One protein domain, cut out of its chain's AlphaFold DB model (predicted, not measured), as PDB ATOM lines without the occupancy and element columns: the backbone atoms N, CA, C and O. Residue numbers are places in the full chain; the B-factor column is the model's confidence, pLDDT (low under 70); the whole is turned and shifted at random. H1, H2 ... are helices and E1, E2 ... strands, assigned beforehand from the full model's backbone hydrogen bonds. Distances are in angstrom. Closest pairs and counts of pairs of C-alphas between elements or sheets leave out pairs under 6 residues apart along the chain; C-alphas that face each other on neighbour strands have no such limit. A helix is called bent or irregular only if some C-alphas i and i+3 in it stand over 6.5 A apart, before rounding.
ATOM      1  N   SER A 318     373.365 239.099 257.346       79.44
ATOM      2  CA  SER A 318     372.327 238.987 258.390       79.44
ATOM      3  C   SER A 318     372.716 237.984 259.483       79.44
ATOM      4  O   SER A 318     372.461 238.186 260.675       79.44
ATOM      5  N   THR A 319     373.402 236.917 259.083       75.31
ATOM      6  CA  THR A 319     373.668 235.753 259.929       75.31
ATOM      7  C   THR A 319     374.805 235.952 260.932       75.31
ATOM      8  O   THR A 319     374.898 235.270 261.952       75.31
ATOM      9  N   GLU A 320     375.679 236.910 260.642       81.31
ATOM     10  CA  GLU A 320     376.783 237.350 261.480       81.31
ATOM     11  C   GLU A 320     376.345 238.432 262.474       81.31
ATOM     12  O   GLU A 320     377.053 238.675 263.448       81.31
ATOM     13  N   ARG A 321     375.176 239.055 262.256       84.19
ATOM     14  CA  ARG A 321     374.528 239.995 263.191       84.19
ATOM     15  C   ARG A 321     373.682 239.287 264.253       84.19
ATOM     16  O   ARG A 321     373.502 239.827 265.342       84.19
ATOM     17  N   SER A 322     373.202 238.084 263.950       87.94
ATOM     18  CA  SER A 322     372.405 237.233 264.838       87.94
ATOM     19  C   SER A 322     373.235 236.113 265.480       87.94
ATOM     20  O   SER A 322     374.377 235.848 265.100       87.94
ATOM     21  N   GLY A 323     372.661 235.467 266.491       89.69
ATOM     22  CA  GLY A 323     373.150 234.222 267.077       89.69
ATOM     23  C   GLY A 323     372.107 233.106 267.003       89.69
ATOM     24  O   GLY A 323     371.045 233.252 266.395       89.69
ATOM     25  N   ALA A 324     372.416 231.972 267.631       91.25
ATOM     26  CA  ALA A 324     371.513 230.825 267.694       91.25
ATOM     27  C   ALA A 324     371.601 230.049 269.019       91.25
ATOM     28  O   ALA A 324     372.605 230.121 269.730       91.25
ATOM     29  N   ILE A 325     370.562 229.270 269.318       92.75
ATOM     30  CA  ILE A 325     370.462 228.347 270.463       92.75
ATOM     31  C   ILE A 325     370.122 226.950 269.930       92.75
ATOM     32  O   ILE A 325     369.147 226.825 269.204       92.75
ATOM     33  N   GLU A 326     370.885 225.911 270.278       92.12
ATOM     34  CA  GLU A 326     370.767 224.536 269.762       92.12
ATOM     35  C   GLU A 326     370.684 223.486 270.884       92.12
ATOM     36  O   GLU A 326     371.412 223.561 271.882       92.12
ATOM     37  N   GLY A 327     369.877 222.443 270.682       92.81
ATOM     38  CA  GLY A 327     369.771 221.330 271.623       92.81
ATOM     39  C   GLY A 327     368.913 220.165 271.133       92.81
ATOM     40  O   GLY A 327     368.658 220.009 269.940       92.81
ATOM     41  N   VAL A 328     368.469 219.331 272.073       94.56
ATOM     42  CA  VAL A 328     367.490 218.253 271.845       94.56
ATOM     43  C   VAL A 328     366.371 218.300 272.884       94.56
ATOM     44  O   VAL A 328     366.621 218.630 274.044       94.56
ATOM     45  N   VAL A 329     365.158 217.923 272.480       94.94
ATOM     46  CA  VAL A 329     364.014 217.678 273.365       94.94
ATOM     47  C   VAL A 329     363.799 216.170 273.500       94.94
ATOM     48  O   VAL A 329     363.790 215.429 272.512       94.94
ATOM     49  N   ARG A 330     363.648 215.703 274.738       95.00
ATOM     50  CA  ARG A 330     363.428 214.302 275.106       95.00
ATOM     51  C   ARG A 330     362.352 214.188 276.169       95.00
ATOM     52  O   ARG A 330     362.134 215.101 276.950       95.00
ATOM     53  N   THR A 331     361.713 213.032 276.245       92.62
ATOM     54  CA  THR A 331     360.930 212.628 277.417       92.62
ATOM     55  C   THR A 331     361.858 212.216 278.563       92.62
ATOM     56  O   THR A 331     363.002 211.819 278.335       92.62
ATOM     57  N   SER A 332     361.346 212.158 279.794       88.38
ATOM     58  CA  SER A 332     362.051 211.548 280.938       88.38
ATOM     59  C   SER A 332     362.372 210.046 280.783       88.38
ATOM     60  O   SER A 332     363.105 209.484 281.597       88.38
ATOM     61  N   GLY A 333     361.887 209.389 279.719       88.56
ATOM     62  CA  GLY A 333     362.316 208.052 279.292       88.56
ATOM     63  C   GLY A 333     363.526 208.032 278.343       88.56
ATOM     64  O   GLY A 333     363.992 206.950 277.989       88.56
ATOM     65  N   GLY A 334     364.029 209.192 277.909       90.69
ATOM     66  CA  GLY A 334     365.122 209.346 276.939       90.69
ATOM     67  C   GLY A 334     364.692 209.308 275.464       90.69
ATOM     68  O   GLY A 334     365.485 209.667 274.587       90.69
ATOM     69  N   THR A 335     363.443 208.923 275.174       93.81
ATOM     70  CA  THR A 335     362.846 209.024 273.832       93.81
ATOM     71  C   THR A 335     362.911 210.476 273.350       93.81
ATOM     72  O   THR A 335     362.586 211.352 274.158       93.81
ATOM     73  N   PRO A 336     363.307 210.749 272.092       95.31
ATOM     74  CA  PRO A 336     363.076 212.036 271.431       95.31
ATOM     75  C   PRO A 336     361.636 212.543 271.593       95.31
ATOM     76  O   PRO A 336     360.735 211.751 271.865       95.31
ATOM     77  N   VAL A 337     361.436 213.845 271.406       95.88
ATOM     78  CA  VAL A 337     360.110 214.457 271.233       95.88
ATOM     79  C   VAL A 337     360.082 215.150 269.876       95.88
ATOM     80  O   VAL A 337     361.018 215.888 269.550       95.88
ATOM     81  N   PHE A 338     359.031 214.925 269.094       95.00
ATOM     82  CA  PHE A 338     358.830 215.521 267.772       95.00
ATOM     83  C   PHE A 338     357.823 216.679 267.817       95.00
ATOM     84  O   PHE A 338     356.794 216.588 268.477       95.00
ATOM     85  N   GLY A 339     358.111 217.783 267.125       93.12
ATOM     86  CA  GLY A 339     357.224 218.946 267.034       93.12
ATOM     87  C   GLY A 339     356.986 219.696 268.352       93.12
ATOM     88  O   GLY A 339     356.018 220.446 268.464       93.12
ATOM     89  N   ALA A 340     357.859 219.544 269.355       94.69
ATOM     90  CA  ALA A 340     357.808 220.382 270.547       94.69
ATOM     91  C   ALA A 340     358.192 221.820 270.186       94.69
ATOM     92  O   ALA A 340     359.279 222.050 269.658       94.69
ATOM     93  N   SER A 341     357.333 222.784 270.516       94.12
ATOM     94  CA  SER A 341     357.640 224.209 270.386       94.12
ATOM     95  C   SER A 341     358.600 224.609 271.502       94.12
ATOM     96  O   SER A 341     358.256 224.584 272.683       94.12
ATOM     97  N   VAL A 342     359.831 224.938 271.124       95.19
ATOM     98  CA  VAL A 342     360.862 225.510 271.986       95.19
ATOM     99  C   VAL A 342     360.925 227.002 271.680       95.19
ATOM    100  O   VAL A 342     361.121 227.386 270.534       95.19
ATOM    101  N   VAL A 343     360.745 227.856 272.682       94.31
ATOM    102  CA  VAL A 343     360.658 229.312 272.523       94.31
ATOM    103  C   VAL A 343     361.789 229.989 273.288       94.31
ATOM    104  O   VAL A 343     361.889 229.865 274.510       94.31
ATOM    105  N   ALA A 344     362.631 230.719 272.562       95.06
ATOM    106  CA  ALA A 344     363.645 231.613 273.092       95.06
ATOM    107  C   ALA A 344     363.009 232.981 273.376       95.06
ATOM    108  O   ALA A 344     362.642 233.720 272.463       95.06
ATOM    109  N   LEU A 345     362.892 233.321 274.659       93.88
ATOM    110  CA  LEU A 345     362.319 234.575 275.142       93.88
ATOM    111  C   LEU A 345     363.447 235.562 275.430       93.88
ATOM    112  O   LEU A 345     364.245 235.317 276.338       93.88
ATOM    113  N   LYS A 346     363.524 236.655 274.667       94.44
ATOM    114  CA  LYS A 346     364.505 237.726 274.874       94.44
ATOM    115  C   LYS A 346     364.110 238.550 276.098       94.44
ATOM    116  O   LYS A 346     362.944 238.912 276.246       94.44
ATOM    117  N   MET A 347     365.069 238.853 276.967       91.88
ATOM    118  CA  MET A 347     364.797 239.399 278.297       91.88
ATOM    119  C   MET A 347     365.213 240.860 278.470       91.88
ATOM    120  O   MET A 347     366.397 241.198 278.415       91.88
ATOM    121  N   ALA A 348     364.244 241.700 278.831       89.94
ATOM    122  CA  ALA A 348     364.446 243.033 279.389       89.94
ATOM    123  C   ALA A 348     364.412 242.955 280.931       89.94
ATOM    124  O   ALA A 348     363.487 243.423 281.597       89.94
ATOM    125  N   GLY A 349     365.414 242.291 281.516       87.19
ATOM    126  CA  GLY A 349     365.414 241.945 282.941       87.19
ATOM    127  C   GLY A 349     364.409 240.830 283.235       87.19
ATOM    128  O   GLY A 349     364.580 239.710 282.766       87.19
ATOM    129  N   GLU A 350     363.359 241.119 284.007       83.12
ATOM    130  CA  GLU A 350     362.295 240.139 284.287       83.12
ATOM    131  C   GLU A 350     361.226 240.086 283.176       83.12
ATOM    132  O   GLU A 350     360.537 239.076 283.051       83.12
ATOM    133  N   GLN A 351     361.102 241.129 282.343       84.06
ATOM    134  CA  GLN A 351     360.084 241.228 281.286       84.06
ATOM    135  C   GLN A 351     360.527 240.577 279.969       84.06
ATOM    136  O   GLN A 351     361.691 240.671 279.580       84.06
ATOM    137  N   ILE A 352     359.577 239.971 279.252       87.81
ATOM    138  CA  ILE A 352     359.795 239.443 277.901       87.81
ATOM    139  C   ILE A 352     359.746 240.612 276.906       87.81
ATOM    140  O   ILE A 352     358.734 241.307 276.779       87.81
ATOM    141  N   GLU A 353     360.860 240.832 276.212       89.56
ATOM    142  CA  GLU A 353     361.005 241.857 275.176       89.56
ATOM    143  C   GLU A 353     360.409 241.355 273.856       89.56
ATOM    144  O   GLU A 353     359.479 241.957 273.328       89.56
ATOM    145  N   THR A 354     360.906 240.212 273.372       91.56
ATOM    146  CA  THR A 354     360.447 239.512 272.164       91.56
ATOM    147  C   THR A 354     360.554 237.996 272.355       91.56
ATOM    148  O   THR A 354     361.196 237.520 273.297       91.56
ATOM    149  N   ALA A 355     359.947 237.219 271.460       92.94
ATOM    150  CA  ALA A 355     360.044 235.763 271.443       92.94
ATOM    151  C   ALA A 355     360.333 235.253 270.025       92.94
ATOM    152  O   ALA A 355     359.849 235.829 269.056       92.94
ATOM    153  N   VAL A 356     361.108 234.170 269.927       94.12
ATOM    154  CA  VAL A 356     361.323 233.402 268.691       94.12
ATOM    155  C   VAL A 356     361.215 231.919 269.032       94.12
ATOM    156  O   VAL A 356     361.802 231.459 270.014       94.12
ATOM    157  N   SER A 357     360.448 231.174 268.253       93.31
ATOM    158  CA  SER A 357     360.138 229.759 268.429       93.31
ATOM    159  C   SER A 357     360.928 228.857 267.485       93.31
ATOM    160  O   SER A 357     361.535 229.315 266.526       93.31
ATOM    161  N   GLY A 358     360.923 227.557 267.768       91.31
ATOM    162  CA  GLY A 358     361.490 226.514 266.926       91.31
ATOM    163  C   GLY A 358     360.975 225.135 267.327       91.31
ATOM    164  O   GLY A 358     360.813 224.842 268.508       91.31
ATOM    165  N   LEU A 359     360.691 224.291 266.339       92.50
ATOM    166  CA  LEU A 359     360.097 222.965 266.514       92.50
ATOM    167  C   LEU A 359     361.178 221.878 266.626       92.50
ATOM    168  O   LEU A 359     362.198 221.937 265.942       92.50
ATOM    169  N   SER A 360     360.974 220.872 267.479       94.12
ATOM    170  CA  SER A 360     361.912 219.749 267.627       94.12
ATOM    171  C   SER A 360     361.747 218.670 266.546       94.12
ATOM    172  O   SER A 360     360.647 218.395 266.072       94.12
ATOM    173  N   GLY A 361     362.848 218.023 266.160       89.75
ATOM    174  CA  GLY A 361     362.893 216.997 265.110       89.75
ATOM    175  C   GLY A 361     362.735 217.532 263.681       89.75
ATOM    176  O   GLY A 361     362.590 216.742 262.755       89.75
ATOM    177  N   TYR A 362     362.795 218.849 263.473       84.81
ATOM    178  CA  TYR A 362     362.570 219.517 262.181       84.81
ATOM    179  C   TYR A 362     363.464 219.027 261.016       84.81
ATOM    180  O   TYR A 362     363.109 219.254 259.863       84.81
ATOM    181  N   ARG A 363     364.616 218.376 261.278       78.69
ATOM    182  CA  ARG A 363     365.511 217.825 260.232       78.69
ATOM    183  C   ARG A 363     365.402 216.314 260.064       78.69
ATOM    184  O   ARG A 363     365.892 215.771 259.078       78.69
ATOM    185  N   THR A 364     364.830 215.614 261.038       84.38
ATOM    186  CA  THR A 364     364.822 214.144 261.070       84.38
ATOM    187  C   THR A 364     363.425 213.526 261.163       84.38
ATOM    188  O   THR A 364     363.292 212.315 260.995       84.38
ATOM    189  N   GLY A 365     362.384 214.345 261.330       86.56
ATOM    190  CA  GLY A 365     360.985 213.928 261.347       86.56
ATOM    191  C   GLY A 365     360.568 213.228 262.649       86.56
ATOM    192  O   GLY A 365     361.279 213.310 263.658       86.56
ATOM    193  N   PRO A 366     359.419 212.525 262.647       87.38
ATOM    194  CA  PRO A 366     358.895 211.830 263.826       87.38
ATOM    195  C   PRO A 366     359.787 210.680 264.318       87.38
ATOM    196  O   PRO A 366     359.913 210.479 265.524       87.38
ATOM    197  N   ASP A 367     360.496 209.979 263.424       86.06
ATOM    198  CA  ASP A 367     361.506 208.957 263.774       86.06
ATOM    199  C   ASP A 367     362.868 209.567 264.208       86.06
ATOM    200  O   ASP A 367     363.911 208.903 264.204       86.06
ATOM    201  N   GLY A 368     362.874 210.862 264.536       85.75
ATOM    202  CA  GLY A 368     364.053 211.717 264.570       85.75
ATOM    203  C   GLY A 368     364.899 211.728 265.846       85.75
ATOM    204  O   GLY A 368     364.728 210.954 266.787       85.75
ATOM    205  N   GLY A 369     365.862 212.653 265.890       89.75
ATOM    206  CA  GLY A 369     366.749 212.862 267.039       89.75
ATOM    207  C   GLY A 369     366.124 213.680 268.173       89.75
ATOM    208  O   GLY A 369     366.620 213.614 269.306       89.75
ATOM    209  N   GLY A 370     365.043 214.414 267.880       92.38
ATOM    210  CA  GLY A 370     364.428 215.412 268.762       92.38
ATOM    211  C   GLY A 370     365.195 216.738 268.783       92.38
ATOM    212  O   GLY A 370     365.017 217.540 269.695       92.38
ATOM    213  N   GLU A 371     366.098 216.961 267.827       92.69
ATOM    214  CA  GLU A 371     366.914 218.168 267.730       92.69
ATOM    215  C   GLU A 371     366.078 219.418 267.467       92.69
ATOM    216  O   GLU A 371     365.175 219.412 266.641       92.69
ATOM    217  N   PHE A 372     366.416 220.510 268.142       92.25
ATOM    218  CA  PHE A 372     365.904 221.841 267.843       92.25
ATOM    219  C   PHE A 372     367.092 222.791 267.699       92.25
ATOM    220  O   PHE A 372     368.167 222.580 268.271       92.25
ATOM    221  N   ARG A 373     366.882 223.887 266.986       89.06
ATOM    222  CA  ARG A 373     367.652 225.111 267.197       89.06
ATOM    223  C   ARG A 373     366.732 226.297 266.939       89.06
ATOM    224  O   ARG A 373     365.705 226.134 266.308       89.06
ATOM    225  N   ILE A 374     367.100 227.472 267.419       90.75
ATOM    226  CA  ILE A 374     366.423 228.735 267.133       90.75
ATOM    227  C   ILE A 374     367.514 229.678 266.623       90.75
ATOM    228  O   ILE A 374     368.561 229.801 267.262       90.75
ATOM    229  N   ALA A 375     367.332 230.248 265.432       87.69
ATOM    230  CA  ALA A 375     368.303 231.117 264.755       87.69
ATOM    231  C   ALA A 375     367.726 232.524 264.541       87.69
ATOM    232  O   ALA A 375     366.609 232.802 264.964       87.69
ATOM    233  N   GLY A 376     368.500 233.434 263.942       85.81
ATOM    234  CA  GLY A 376     368.079 234.828 263.754       85.81
ATOM    235  C   GLY A 376     368.019 235.648 265.050       85.81
ATOM    236  O   GLY A 376     367.676 236.824 265.007       85.81
ATOM    237  N   LEU A 377     368.396 235.069 266.198       91.75
ATOM    238  CA  LEU A 377     368.278 235.699 267.512       91.75
ATOM    239  C   LEU A 377     369.172 236.948 267.613       91.75
ATOM    240  O   LEU A 377     370.393 236.825 267.460       91.75
ATOM    241  N   PRO A 378     368.621 238.137 267.920       91.38
ATOM    242  CA  PRO A 378     369.429 239.299 268.274       91.38
ATOM    243  C   PRO A 378     370.358 239.029 269.476       91.38
ATOM    244  O   PRO A 378     370.049 238.193 270.328       91.38
ATOM    245  N   PRO A 379     371.484 239.750 269.618       93.50
ATOM    246  CA  PRO A 379     372.299 239.684 270.829       93.50
ATOM    247  C   PRO A 379     371.482 240.082 272.070       93.50
ATOM    248  O   PRO A 379     370.828 241.126 272.082       93.50
ATOM    249  N   GLY A 380     371.522 239.264 273.124       95.69
ATOM    250  CA  GLY A 380     370.674 239.454 274.302       95.69
ATOM    251  C   GLY A 380     370.753 238.308 275.308       95.69
ATOM    252  O   GLY A 380     371.390 237.284 275.056       95.69
ATOM    253  N   GLU A 381     370.110 238.495 276.460       96.00
ATOM    254  CA  GLU A 381     369.857 237.412 277.411       96.00
ATOM    255  C   GLU A 381     368.530 236.725 277.063       96.00
ATOM    256  O   GLU A 381     367.531 237.394 276.802       96.00
ATOM    257  N   TYR A 382     368.529 235.392 277.072       95.00
ATOM    258  CA  TYR A 382     367.381 234.566 276.709       95.00
ATOM    259  C   TYR A 382     367.010 233.573 277.807       95.00
ATOM    260  O   TYR A 382     367.890 232.910 278.355       95.00
ATOM    261  N   ALA A 383     365.716 233.411 278.076       93.31
ATOM    262  CA  ALA A 383     365.175 232.202 278.702       93.31
ATOM    263  C   ALA A 383     364.639 231.247 277.624       93.31
ATOM    264  O   ALA A 383     364.333 231.673 276.511       93.31
ATOM    265  N   ILE A 384     364.505 229.962 277.955       92.94
ATOM    266  CA  ILE A 384     363.918 228.951 277.065       92.94
ATOM    267  C   ILE A 384     362.664 228.374 277.724       92.94
ATOM    268  O   ILE A 384     362.731 227.905 278.861       92.94
ATOM    269  N   ARG A 385     361.539 228.389 277.003       91.62
ATOM    270  CA  ARG A 385     360.300 227.666 277.337       91.62
ATOM    271  C   ARG A 385     360.116 226.528 276.337       91.62
ATOM    272  O   ARG A 385     360.454 226.695 275.172       91.62
ATOM    273  N   VAL A 386     359.582 225.388 276.753       92.94
ATOM    274  CA  VAL A 386     359.152 224.305 275.855       92.94
ATOM    275  C   VAL A 386     357.666 224.045 276.075       92.94
ATOM    276  O   VAL A 386     357.189 224.158 277.201       92.94
ATOM    277  N   GLN A 387     356.915 223.748 275.016       91.50
ATOM    278  CA  GLN A 387     355.461 223.588 275.068       91.50
ATOM    279  C   GLN A 387     354.940 222.663 273.949       91.50
ATOM    280  O   GLN A 387     355.463 222.694 272.832       91.50
ATOM    281  N   PRO A 388     353.920 221.828 274.220       93.12
ATOM    282  CA  PRO A 388     353.253 221.036 273.190       93.12
ATOM    283  C   PRO A 388     352.355 221.933 272.330       93.12
ATOM    284  O   PRO A 388     351.744 222.876 272.840       93.12
ATOM    285  N   ILE A 389     352.222 221.613 271.042       91.12
ATOM    286  CA  ILE A 389     351.231 222.258 270.175       91.12
ATOM    287  C   ILE A 389     349.859 221.656 270.505       91.12
ATOM    288  O   ILE A 389     349.534 220.560 270.057       91.12
ATOM    289  N   THR A 390     349.054 222.325 271.333       89.25
ATOM    290  CA  THR A 390     347.670 221.887 271.594       89.25
ATOM    291  C   THR A 390     346.711 223.067 271.765       89.25
ATOM    292  O   THR A 390     347.133 224.133 272.233       89.25
ATOM    293  N   PRO A 391     345.395 222.871 271.525       84.94
ATOM    294  CA  PRO A 391     344.386 223.909 271.737       84.94
ATOM    295  C   PRO A 391     344.301 224.452 273.173       84.94
ATOM    296  O   PRO A 391     343.663 225.477 273.400       84.94
ATOM    297  N   ARG A 392     344.927 223.788 274.160       84.25
ATOM    298  CA  ARG A 392     345.052 224.298 275.534       84.25
ATOM    299  C   ARG A 392     346.183 225.321 275.680       84.25
ATOM    300  O   ARG A 392     346.021 226.276 276.435       84.25
ATOM    301  N   GLU A 393     347.317 225.097 275.026       83.81
ATOM    302  CA  GLU A 393     348.520 225.930 275.138       83.81
ATOM    303  C   GLU A 393     348.526 227.061 274.100       83.81
ATOM    304  O   GLU A 393     348.863 228.194 274.439       83.81
ATOM    305  N   MET A 394     348.105 226.773 272.863       82.75
ATOM    306  CA  MET A 394     348.217 227.677 271.708       82.75
ATOM    307  C   MET A 394     346.878 228.091 271.087       82.75
ATOM    308  O   MET A 394     346.858 228.938 270.205       82.75
ATOM    309  N   GLY A 395     345.757 227.485 271.489       79.38
ATOM    310  CA  GLY A 395     344.456 227.653 270.818       79.38
ATOM    311  C   GLY A 395     344.277 226.792 269.555       79.38
ATOM    312  O   GLY A 395     343.148 226.436 269.231       79.38
ATOM    313  N   MET A 396     345.376 226.360 268.931       84.19
ATOM    314  CA  MET A 396     345.435 225.459 267.771       84.19
ATOM    315  C   MET A 396     346.095 224.108 268.095       84.19
ATOM    316  O   MET A 396     346.848 224.005 269.065       84.19
ATOM    317  N   GLY A 397     345.822 223.073 267.297       84.94
ATOM    318  CA  GLY A 397     346.517 221.784 267.363       84.94
ATOM    319  C   GLY A 397     347.670 221.662 266.351       84.94
ATOM    320  O   GLY A 397     347.907 222.593 265.574       84.94
ATOM    321  N   PRO A 398     348.416 220.540 266.362       87.06
ATOM    322  CA  PRO A 398     349.533 220.302 265.442       87.06
ATOM    323  C   PRO A 398     349.141 220.414 263.965       87.06
ATOM    324  O   PRO A 398     349.922 220.911 263.157       87.06
ATOM    325  N   GLU A 399     347.898 220.045 263.638       82.50
ATOM    326  CA  GLU A 399     347.288 220.144 262.309       82.50
ATOM    327  C   GLU A 399     347.317 221.553 261.696       82.50
ATOM    328  O   GLU A 399     347.183 221.694 260.483       82.50
ATOM    329  N   THR A 400     347.462 222.592 262.521       81.06
ATOM    330  CA  THR A 400     347.451 223.995 262.091       81.06
ATOM    331  C   THR A 400     348.857 224.529 261.823       81.06
ATOM    332  O   THR A 400     349.007 225.437 261.018       81.06
ATOM    333  N   VAL A 401     349.897 223.991 262.467       78.69
ATOM    334  CA  VAL A 401     351.239 224.601 262.448       78.69
ATOM    335  C   VAL A 401     351.918 224.448 261.083       78.69
ATOM    336  O   VAL A 401     352.341 225.437 260.489       78.69
ATOM    337  N   GLY A 402     351.977 223.234 260.537       69.31
ATOM    338  CA  GLY A 402     352.531 222.995 259.204       69.31
ATOM    339  C   GLY A 402     352.594 221.511 258.852       69.31
ATOM    340  O   GLY A 402     352.563 220.665 259.744       69.31
ATOM    341  N   LEU A 403     352.699 221.209 257.554       77.50
ATOM    342  CA  LEU A 403     352.524 219.870 256.965       77.50
ATOM    343  C   LEU A 403     353.258 218.754 257.739       77.50
ATOM    344  O   LEU A 403     352.604 217.873 258.304       77.50
ATOM    345  N   LEU A 404     354.590 218.832 257.848       82.94
ATOM    346  CA  LEU A 404     355.435 217.889 258.599       82.94
ATOM    347  C   LEU A 404     355.006 217.693 260.066       82.94
ATOM    348  O   LEU A 404     355.119 216.591 260.597       82.94
ATOM    349  N   PHE A 405     354.531 218.743 260.734       86.44
ATOM    350  CA  PHE A 405     354.273 218.746 262.178       86.44
ATOM    351  C   PHE A 405     352.826 218.396 262.551       86.44
ATOM    352  O   PHE A 405     352.486 218.417 263.731       86.44
ATOM    353  N   SER A 406     351.996 218.017 261.578       84.62
ATOM    354  CA  SER A 406     350.595 217.615 261.778       84.62
ATOM    355  C   SER A 406     350.388 216.445 262.759       84.62
ATOM    356  O   SER A 406     349.338 216.376 263.394       84.62
ATOM    357  N   ASP A 407     351.398 215.589 262.959       86.06
ATOM    358  CA  ASP A 407     351.431 214.487 263.941       86.06
ATOM    359  C   ASP A 407     352.438 214.740 265.103       86.06
ATOM    360  O   ASP A 407     353.065 213.814 265.622       86.06
ATOM    361  N   ALA A 408     352.642 215.998 265.526       91.50
ATOM    362  CA  ALA A 408     353.552 216.333 266.634       91.50
ATOM    363  C   ALA A 408     353.194 215.661 267.980       91.50
ATOM    364  O   ALA A 408     352.024 215.454 268.321       91.50
ATOM    365  N   ASP A 409     354.209 215.410 268.816       93.31
ATOM    366  CA  ASP A 409     354.018 214.931 270.185       93.31
ATOM    367  C   ASP A 409     353.261 215.970 271.023       93.31
ATOM    368  O   ASP A 409     353.757 217.055 271.327       93.31
ATOM    369  N   THR A 410     352.071 215.605 271.495       91.94
ATOM    370  CA  THR A 410     351.261 216.450 272.393       91.94
ATOM    371  C   THR A 410     351.243 215.958 273.842       91.94
ATOM    372  O   THR A 410     350.710 216.629 274.724       91.94
ATOM    373  N   PHE A 411     351.841 214.794 274.137       90.06
ATOM    374  CA  PHE A 411     351.762 214.151 275.456       90.06
ATOM    375  C   PHE A 411     352.855 214.603 276.443       90.06
ATOM    376  O   PHE A 411     353.477 213.800 277.142       90.06
ATOM    377  N   PHE A 412     353.079 215.911 276.534       90.81
ATOM    378  CA  PHE A 412     353.930 216.512 277.557       90.81
ATOM    379  C   PHE A 412     353.337 217.825 278.082       90.81
ATOM    380  O   PHE A 412     352.198 218.168 277.773       90.81
ATOM    381  N   ARG A 413     354.054 218.518 278.969       87.12
ATOM    382  CA  ARG A 413     353.613 219.783 279.567       87.12
ATOM    383  C   ARG A 413     354.470 220.930 279.073       87.12
ATOM    384  O   ARG A 413     355.658 220.764 278.846       87.12
ATOM    385  N   CYS A 414     353.861 222.105 278.984       86.50
ATOM    386  CA  CYS A 414     354.632 223.333 278.920       86.50
ATOM    387  C   CYS A 414     355.436 223.529 280.220       86.50
ATOM    388  O   CYS A 414     354.904 223.314 281.315       86.50
ATOM    389  N   GLU A 415     356.703 223.915 280.087       87.50
ATOM    390  CA  GLU A 415     357.670 224.114 281.171       87.50
ATOM    391  C   GLU A 415     358.816 225.043 280.720       87.50
ATOM    392  O   GLU A 415     359.075 225.200 279.525       87.50
ATOM    393  N   PHE A 416     359.499 225.691 281.662       84.62
ATOM    394  CA  PHE A 416     360.732 226.437 281.407       84.62
ATOM    395  C   PHE A 416     361.953 225.513 281.509       84.62
ATOM    396  O   PHE A 416     361.941 224.492 282.196       84.62
ATOM    397  N   LEU A 417     363.048 225.872 280.838       81.75
ATOM    398  CA  LEU A 417     364.280 225.102 280.944       81.75
ATOM    399  C   LEU A 417     364.842 225.178 282.373       81.75
ATOM    400  O   LEU A 417     365.159 226.253 282.888       81.75
ATOM    401  N   ASP A 418     364.976 223.991 282.962       75.75
ATOM    402  CA  ASP A 418     365.325 223.705 284.355       75.75
ATOM    403  C   ASP A 418     364.207 224.054 285.382       75.75
ATOM    404  O   ASP A 418     364.470 224.062 286.584       75.75
ATOM    405  N   ASP A 419     362.947 224.255 284.945       74.44
ATOM    406  CA  ASP A 419     361.786 224.542 285.815       74.44
ATOM    407  C   ASP A 419     360.416 224.089 285.243       74.44
ATOM    408  O   ASP A 419     359.901 224.640 284.274       74.44
ATOM    409  N   LEU A 420     359.744 223.157 285.932       70.56
ATOM    410  CA  LEU A 420     358.456 222.538 285.548       70.56
ATOM    411  C   LEU A 420     357.213 223.471 285.563       70.56
ATOM    412  O   LEU A 420     356.071 222.994 285.555       70.56
ATOM    413  N   ARG A 421     357.394 224.795 285.632       71.06
ATOM    414  CA  ARG A 421     356.331 225.810 285.521       71.06
ATOM    415  C   ARG A 421     356.153 226.262 284.066       71.06
ATOM    416  O   ARG A 421     357.118 226.622 283.414       71.06
ATOM    417  N   CYS A 422     354.909 226.326 283.589       71.38
ATOM    418  CA  CYS A 422     354.543 227.042 282.350       71.38
ATOM    419  C   CYS A 422     354.057 228.478 282.614       71.38
ATOM    420  O   CYS A 422     354.213 229.370 281.787       71.38
ATOM    421  N   ALA A 423     353.377 228.647 283.749       53.06
ATOM    422  CA  ALA A 423     352.395 229.698 283.991       53.06
ATOM    423  C   ALA A 423     352.987 230.823 284.848       53.06
ATOM    424  O   ALA A 423     352.937 230.770 286.083       53.06
ATOM    425  N   SER A 424     353.613 231.787 284.174       56.00
ATOM    426  CA  SER A 424     353.926 233.110 284.712       56.00
ATOM    427  C   SER A 424     354.228 234.098 283.578       56.00
ATOM    428  O   SER A 424     354.955 233.771 282.642       56.00
ATOM    429  N   GLU A 425     353.701 235.320 283.699       56.53
ATOM    430  CA  GLU A 425     353.895 236.457 282.769       56.53
ATOM    431  C   GLU A 425     355.382 236.830 282.586       56.53
ATOM    432  O   GLU A 425     355.787 237.403 281.578       56.53
ATOM    433  N   THR A 426     356.217 236.467 283.562       68.69
ATOM    434  CA  THR A 426     357.677 236.540 283.503       68.69
ATOM    435  C   THR A 426     358.273 235.135 283.652       68.69
ATOM    436  O   THR A 426     357.768 234.341 284.455       68.69
ATOM    437  N   PRO A 427     359.357 234.776 282.938       75.94
ATOM    438  CA  PRO A 427     360.060 233.523 283.197       75.94
ATOM    439  C   PRO A 427     360.624 233.535 284.626       75.94
ATOM    440  O   PRO A 427     361.213 234.555 285.007       75.94
ATOM    441  N   PRO A 428     360.486 232.447 285.408       76.50
ATOM    442  CA  PRO A 428     360.860 232.412 286.820       76.50
ATOM    443  C   PRO A 428     362.267 232.966 287.126       76.50
ATOM    444  O   PRO A 428     363.178 232.822 286.302       76.50
ATOM    445  N   PRO A 429     362.500 233.579 288.306       75.31
ATOM    446  CA  PRO A 429     363.815 234.128 288.667       75.31
ATOM    447  C   PRO A 429     364.942 233.084 288.684       75.31
ATOM    448  O   PRO A 429     366.115 233.426 288.570       75.31
ATOM    449  N   ASP A 430     364.571 231.815 288.841       74.19
ATOM    450  CA  ASP A 430     365.416 230.627 288.815       74.19
ATOM    451  C   ASP A 430     365.494 229.927 287.438       74.19
ATOM    452  O   ASP A 430     366.338 229.048 287.262       74.19
ATOM    453  N   ALA A 431     364.700 230.347 286.444       80.38
ATOM    454  CA  ALA A 431     364.755 229.812 285.081       80.38
ATOM    455  C   ALA A 431     366.081 230.165 284.385       80.38
ATOM    456  O   ALA A 431     366.580 231.296 284.474       80.38
ATOM    457  N   ARG A 432     366.651 229.195 283.661       87.44
ATOM    458  CA  ARG A 432     368.003 229.314 283.107       87.44
ATOM    459  C   ARG A 432     368.101 230.372 282.009       87.44
ATOM    460  O   ARG A 432     367.375 230.330 281.017       87.44
ATOM    461  N   ARG A 433     369.067 231.282 282.174       90.69
ATOM    462  CA  ARG A 433     369.385 232.356 281.226       90.69
ATOM    463  C   ARG A 433     370.591 232.008 280.346       90.69
ATOM    464  O   ARG A 433     371.540 231.368 280.804       90.69
ATOM    465  N   PHE A 434     370.567 232.469 279.098       93.94
ATOM    466  CA  PHE A 434     371.608 232.265 278.090       93.94
ATOM    467  C   PHE A 434     372.006 233.595 277.451       93.94
ATOM    468  O   PHE A 434     371.161 234.288 276.892       93.94
ATOM    469  N   GLN A 435     373.297 233.935 277.480       95.75
ATOM    470  CA  GLN A 435     373.818 235.098 276.761       95.75
ATOM    471  C   GLN A 435     374.121 234.725 275.303       95.75
ATOM    472  O   GLN A 435     375.120 234.057 275.009       95.75
ATOM    473  N   VAL A 436     373.267 235.183 274.393       94.69
ATOM    474  CA  VAL A 436     373.475 235.096 272.944       94.69
ATOM    475  C   VAL A 436     374.269 236.320 272.479       94.69
ATOM    476  O   VAL A 436     374.075 237.430 272.984       94.69
ATOM    477  N   SER A 437     375.163 236.109 271.511       93.19
ATOM    478  CA  SER A 437     375.950 237.153 270.845       93.19
ATOM    479  C   SER A 437     375.831 237.005 269.327       93.19
ATOM    480  O   SER A 437     375.549 235.918 268.827       93.19
ATOM    481  N   ALA A 438     376.114 238.083 268.599       89.81
ATOM    482  CA  ALA A 438     376.252 238.065 267.147       89.81
ATOM    483  C   ALA A 438     377.378 237.095 266.717       89.81
ATOM    484  O   ALA A 438     378.455 237.100 267.321       89.81
ATOM    485  N   GLY A 439     377.131 236.239 265.720       84.69
ATOM    486  CA  GLY A 439     378.098 235.236 265.251       84.69
ATOM    487  C   GLY A 439     378.443 234.155 266.290       84.69
ATOM    488  O   GLY A 439     379.567 233.643 266.305       84.69
ATOM    489  N   GLN A 440     377.508 233.846 267.196       87.81
ATOM    490  CA  GLN A 440     377.673 232.845 268.250       87.81
ATOM    491  C   GLN A 440     376.511 231.848 268.254       87.81
ATOM    492  O   GLN A 440     375.343 232.227 268.157       87.81
ATOM    493  N   ARG A 441     376.829 230.572 268.480       89.25
ATOM    494  CA  ARG A 441     375.844 229.518 268.752       89.25
ATOM    495  C   ARG A 441     375.979 229.047 270.198       89.25
ATOM    496  O   ARG A 441     377.087 228.809 270.676       89.25
ATOM    497  N   ILE A 442     374.861 228.924 270.901       92.69
ATOM    498  CA  ILE A 442     374.757 228.211 272.175       92.69
ATOM    499  C   ILE A 442     374.408 226.763 271.843       92.69
ATOM    500  O   ILE A 442     373.378 226.535 271.225       92.69
ATOM    501  N   THR A 443     375.230 225.791 272.231       92.12
ATOM    502  CA  THR A 443     375.027 224.370 271.884       92.12
ATOM    503  C   THR A 443     375.053 223.479 273.129       92.12
ATOM    504  O   THR A 443     375.449 223.907 274.217       92.12
ATOM    505  N   GLY A 444     374.634 222.218 272.981       88.75
ATOM    506  CA  GLY A 444     374.711 221.216 274.052       88.75
ATOM    507  C   GLY A 444     373.582 221.285 275.086       88.75
ATOM    508  O   GLY A 444     373.756 220.778 276.191       88.75
ATOM    509  N   ILE A 445     372.446 221.905 274.750       91.62
ATOM    510  CA  ILE A 445     371.245 221.909 275.596       91.62
ATOM    511  C   ILE A 445     370.490 220.580 275.450       91.62
ATOM    512  O   ILE A 445     370.297 220.080 274.340       91.62
ATOM    513  N   GLU A 446     370.018 220.030 276.568       91.69
ATOM    514  CA  GLU A 446     369.114 218.878 276.610       91.69
ATOM    515  C   GLU A 446     367.899 219.231 277.477       91.69
ATOM    516  O   GLU A 446     368.051 219.579 278.648       91.69
ATOM    517  N   ILE A 447     366.706 219.173 276.881       92.06
ATOM    518  CA  ILE A 447     365.418 219.476 277.520       92.06
ATOM    519  C   ILE A 447     364.676 218.154 277.744       92.06
ATOM    520  O   ILE A 447     364.471 217.403 276.791       92.06
ATOM    521  N   VAL A 448     364.275 217.856 278.981       91.44
ATOM    522  CA  VAL A 448     363.683 216.574 279.395       91.44
ATOM    523  C   VAL A 448     362.270 216.782 279.941       91.44
ATOM    524  O   VAL A 448     362.057 216.920 281.143       91.44
ATOM    525  N   VAL A 449     361.289 216.764 279.039       90.88
ATOM    526  CA  VAL A 449     359.911 217.171 279.332       90.88
ATOM    527  C   VAL A 449     359.223 216.270 280.360       90.88
ATOM    528  O   VAL A 449     359.248 215.032 280.269       90.88
ATOM    529  N   ASN A 450     358.531 216.893 281.315       86.88
ATOM    530  CA  ASN A 450     357.976 216.275 282.522       86.88
ATOM    531  C   ASN A 450     359.034 215.593 283.423       86.88
ATOM    532  O   ASN A 450     358.725 214.580 284.066       86.88
ATOM    533  N   GLY A 451     360.276 216.083 283.461       81.38
ATOM    534  CA  GLY A 451     361.362 215.482 284.237       81.38
ATOM    535  C   GLY A 451     362.387 216.484 284.766       81.38
ATOM    536  O   GLY A 451     362.348 217.668 284.459       81.38
ATOM    537  N   ASP A 452     363.322 215.989 285.578       77.81
ATOM    538  CA  ASP A 452     364.520 216.751 285.929       77.81
ATOM    539  C   ASP A 452     365.500 216.696 284.745       77.81
ATOM    540  O   ASP A 452     365.829 215.604 284.266       77.81
ATOM    541  N   ASN A 453     366.006 217.845 284.287       73.69
ATOM    542  CA  ASN A 453     367.024 217.860 283.236       73.69
ATOM    543  C   ASN A 453     368.357 217.269 283.740       73.69
ATOM    544  O   ASN A 453     368.738 217.474 284.899       73.69
ATOM    545  N   PRO A 454     369.108 216.543 282.890       69.94
ATOM    546  CA  PRO A 454     370.412 216.006 283.251       69.94
ATOM    547  C   PRO A 454     371.444 217.128 283.419       69.94
ATOM    548  O   PRO A 454     371.246 218.272 283.021       69.94
ATOM    549  N   SER A 455     372.617 216.803 283.961       70.75
ATOM    550  CA  SER A 455     373.747 217.737 283.966       70.75
ATOM    551  C   SER A 455     374.380 217.836 282.566       70.75
ATOM    552  O   SER A 455     375.339 217.114 282.278       70.75
ATOM    553  N   TYR A 456     373.853 218.710 281.704       75.00
ATOM    554  CA  TYR A 456     374.384 218.983 280.362       75.00
ATOM    555  C   TYR A 456     375.436 220.113 280.350       75.00
ATOM    556  O   TYR A 456     375.349 221.096 281.094       75.00
ATOM    557  N   GLU A 457     376.459 219.970 279.499       79.94
ATOM    558  CA  GLU A 457     377.504 220.982 279.284       79.94
ATOM    559  C   GLU A 457     377.085 221.923 278.148       79.94
ATOM    560  O   GLU A 457     377.280 221.617 276.972       79.94
ATOM    561  N   VAL A 458     376.537 223.084 278.511       85.69
ATOM    562  CA  VAL A 458     376.255 224.162 277.553       85.69
ATOM    563  C   VAL A 458     377.564 224.757 277.053       85.69
ATOM    564  O   VAL A 458     378.437 225.114 277.851       85.69
ATOM    565  N   ARG A 459     377.681 224.914 275.736       88.00
ATOM    566  CA  ARG A 459     378.852 225.490 275.074       88.00
ATOM    567  C   ARG A 459     378.482 226.772 274.340       88.00
ATOM    568  O   ARG A 459     377.356 226.950 273.889       88.00
ATOM    569  N   SER A 460     379.463 227.659 274.232       87.00
ATOM    570  CA  SER A 460     379.426 228.846 273.383       87.00
ATOM    571  C   SER A 460     380.417 228.611 272.249       87.00
ATOM    572  O   SER A 460     381.613 228.437 272.492       87.00
ATOM    573  N   GLU A 461     379.909 228.526 271.024       86.25
ATOM    574  CA  GLU A 461     380.682 228.225 269.823       86.25
ATOM    575  C   GLU A 461     380.733 229.441 268.896       86.25
ATOM    576  O   GLU A 461     379.734 230.129 268.684       86.25
ATOM    577  N   GLN A 462     381.914 229.689 268.328       77.75
ATOM    578  CA  GLN A 462     382.121 230.678 267.273       77.75
ATOM    579  C   GLN A 462     381.816 230.053 265.910       77.75
ATOM    580  O   GLN A 462     382.353 229.000 265.563       77.75
ATOM    581  N   GLY A 463     380.971 230.730 265.143       62.72
ATOM    582  CA  GLY A 463     380.455 230.306 263.845       62.72
ATOM    583  C   GLY A 463     379.209 231.130 263.537       62.72
ATOM    584  O   GLY A 463     378.546 231.586 264.468       62.72
ATOM    585  N   SER A 464     378.894 231.358 262.260       53.44
ATOM    586  CA  SER A 464     377.724 232.168 261.898       53.44
ATOM    587  C   SER A 464     376.446 231.619 262.544       53.44
ATOM    588  O   SER A 464     376.313 230.406 262.756       53.44
ATOM    589  N   GLY A 465     375.466 232.487 262.811       50.81
ATOM    590  CA  GLY A 465     374.125 232.088 263.259       50.81
ATOM    591  C   GLY A 465     373.326 231.321 262.191       50.81
ATOM    592  O   GLY A 465     372.102 231.266 262.265       50.81
ATOM    593  N   GLY A 466     374.006 230.731 261.198       44.69
ATOM    594  CA  GLY A 466     373.939 231.286 259.846       44.69
ATOM    595  C   GLY A 466     374.240 230.361 258.676       44.69
ATOM    596  O   GLY A 466     374.278 230.815 257.541       44.69
ATOM    597  N   ALA A 467     374.395 229.064 258.926       48.28
ATOM    598  CA  ALA A 467     373.553 228.170 258.141       48.28
ATOM    599  C   ALA A 467     372.142 228.341 258.714       48.28
ATOM    600  O   ALA A 467     371.984 228.280 259.940       48.28
ATOM    601  N   LEU A 468     371.170 228.633 257.861       50.75
ATOM    602  CA  LEU A 468     369.778 228.857 258.238       50.75
ATOM    603  C   LEU A 468     368.964 227.599 257.925       50.75
ATOM    604  O   LEU A 468     369.395 226.781 257.114       50.75
ATOM    605  N   PRO A 469     367.880 227.352 258.673       51.84
ATOM    606  CA  PRO A 469     367.521 225.999 259.064       51.84
ATOM    607  C   PRO A 469     367.323 225.004 257.951       51.84
ATOM    608  O   PRO A 469     367.859 223.899 257.920       51.84
ATOM    609  N   TYR A 470     366.518 225.459 257.022       52.16
ATOM    610  CA  TYR A 470     365.915 224.643 256.012       52.16
ATOM    611  C   TYR A 470     366.717 224.770 254.694       52.16
ATOM    612  O   TYR A 470     366.236 224.470 253.611       52.16
ATOM    613  N   VAL A 471     367.972 225.225 254.814       47.62
ATOM    614  CA  VAL A 471     368.870 225.681 253.748       47.62
ATOM    615  C   VAL A 471     370.271 225.088 254.012       47.62
ATOM    616  O   VAL A 471     371.235 225.796 254.312       47.62
ATOM    617  N   GLU A 472     370.390 223.747 253.990       44.06
ATOM    618  CA  GLU A 472     371.703 223.058 254.051       44.06
ATOM    619  C   GLU A 472     372.514 223.239 252.753       44.06
ATOM    620  O   GLU A 472     373.747 223.230 252.782       44.06
ATOM    621  N   GLU A 473     371.822 223.455 251.635       46.44
ATOM    622  CA  GLU A 473     372.350 223.980 250.373       46.44
ATOM    623  C   GLU A 473     371.696 225.358 250.156       46.44
ATOM    624  O   GLU A 473     370.566 225.566 250.595       46.44
ATOM    625  N   THR A 474     372.400 226.323 249.550       48.25
ATOM    626  CA  THR A 474     371.814 227.645 249.240       48.25
ATOM    627  C   THR A 474     370.593 227.485 248.331       48.25
ATOM    628  O   THR A 474     370.643 226.607 247.465       48.25
ATOM    629  N   PRO A 475     369.544 228.326 248.458       52.56
ATOM    630  CA  PRO A 475     368.435 228.309 247.508       52.56
ATOM    631  C   PRO A 475     368.988 228.554 246.100       52.56
ATOM    632  O   PRO A 475     370.019 229.216 245.961       52.56
ATOM    633  N   GLU A 476     368.354 227.990 245.071       50.09
ATOM    634  CA  GLU A 476     368.890 228.071 243.708       50.09
ATOM    635  C   GLU A 476     369.058 229.542 243.257       50.09
ATOM    636  O   GLU A 476     368.263 230.415 243.609       50.09
TER     637      GLU A 476
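This is residues 318 to 476 of the 537 residues of an uncharacterized protein of Deltaproteobacteria bacterium (UniProt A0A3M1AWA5). Two strongly twisted sheets of four strands lie face to face as a sandwich, their strands crossed at 46 degrees; two very short helices, H1 and H2, sit beyond one end on neither sheet, and the tail of residues 471 to 476 sticks out. One sheet, mixed, runs E4 E1 E7 E8; the other, all antiparallel, runs E3 E2 E5 E6. The 159 printed residues hold, in order, E1 E2 E3 E4 E5 H1 H2 E6 E7 E8, mostly strand by class, with under half of the residues in named elements. The whole is compact, with a radius of gyration of the C-alphas of 14.9 A and spans of 43 by 37 by 30 A.

Find C-alpha 323 at (373.150, 234.222, 267.077); from there E1 runs 26.9 A to residue 331. Next come E2, residues 341 to 348, 21.9 A, and E3, residues 351 to 359, 23.5 A, which bends by 64 degrees at residue 354. E4 is residues 371 to 377, 17.6 A, and E5 residues 380 to 387, 22.0 A. H1, residues 398 to 401, and H2, residues 403 to 407, follow; H2 is irregular, with C-alphas 404 and 407 7.5 A apart. E6 is residues 433 to 436; E7, residues 440 to 449, spans 26.2 A and bends by 53 degrees at residue 444. E8, residues 459 to 462, ends with C-alpha 462 at (382.121, 230.678, 267.273).

Look first at inner strand E1, parallel to E7 at 18 degrees, with N 326 and O 442 2.7 A apart. On its other side E4 is antiparallel, with N 325 and O 374 at 2.9 A. E7 and E8 form a hairpin, with N 441 and O 461 at 2.9 A. In the other sheet E2 and E3 form a hairpin, with N 344 and O 356 at 2.8 A. E5 is antiparallel to E2, N 343 and O 385 at 2.8 A, and to edge strand E6, N 434 and O 382 at 2.8 A. Between the sheets, the closest C-alphas of E3 and E4 are those of Gly 358 and Ile 374, 5.4 A apart. H1 and H2 touch only at the corner, closest at the C-alphas of Glu 399 and Ser 406, 4.2 A. H1 is too short for an O i to N i+4 pair; H2 has 0 of 1 within hydrogen-bond range and 1 of 2 O i to N i+3 pairs.

The two C-alphas farthest apart, those of Pro 429 and Glu 476, are 45.6 A apart. The printed part has no cut. The links E3 to E4 and H2 to E6 are long. Residues 402, 423 to 426, 454 and 463 to 476 have pLDDT under 70.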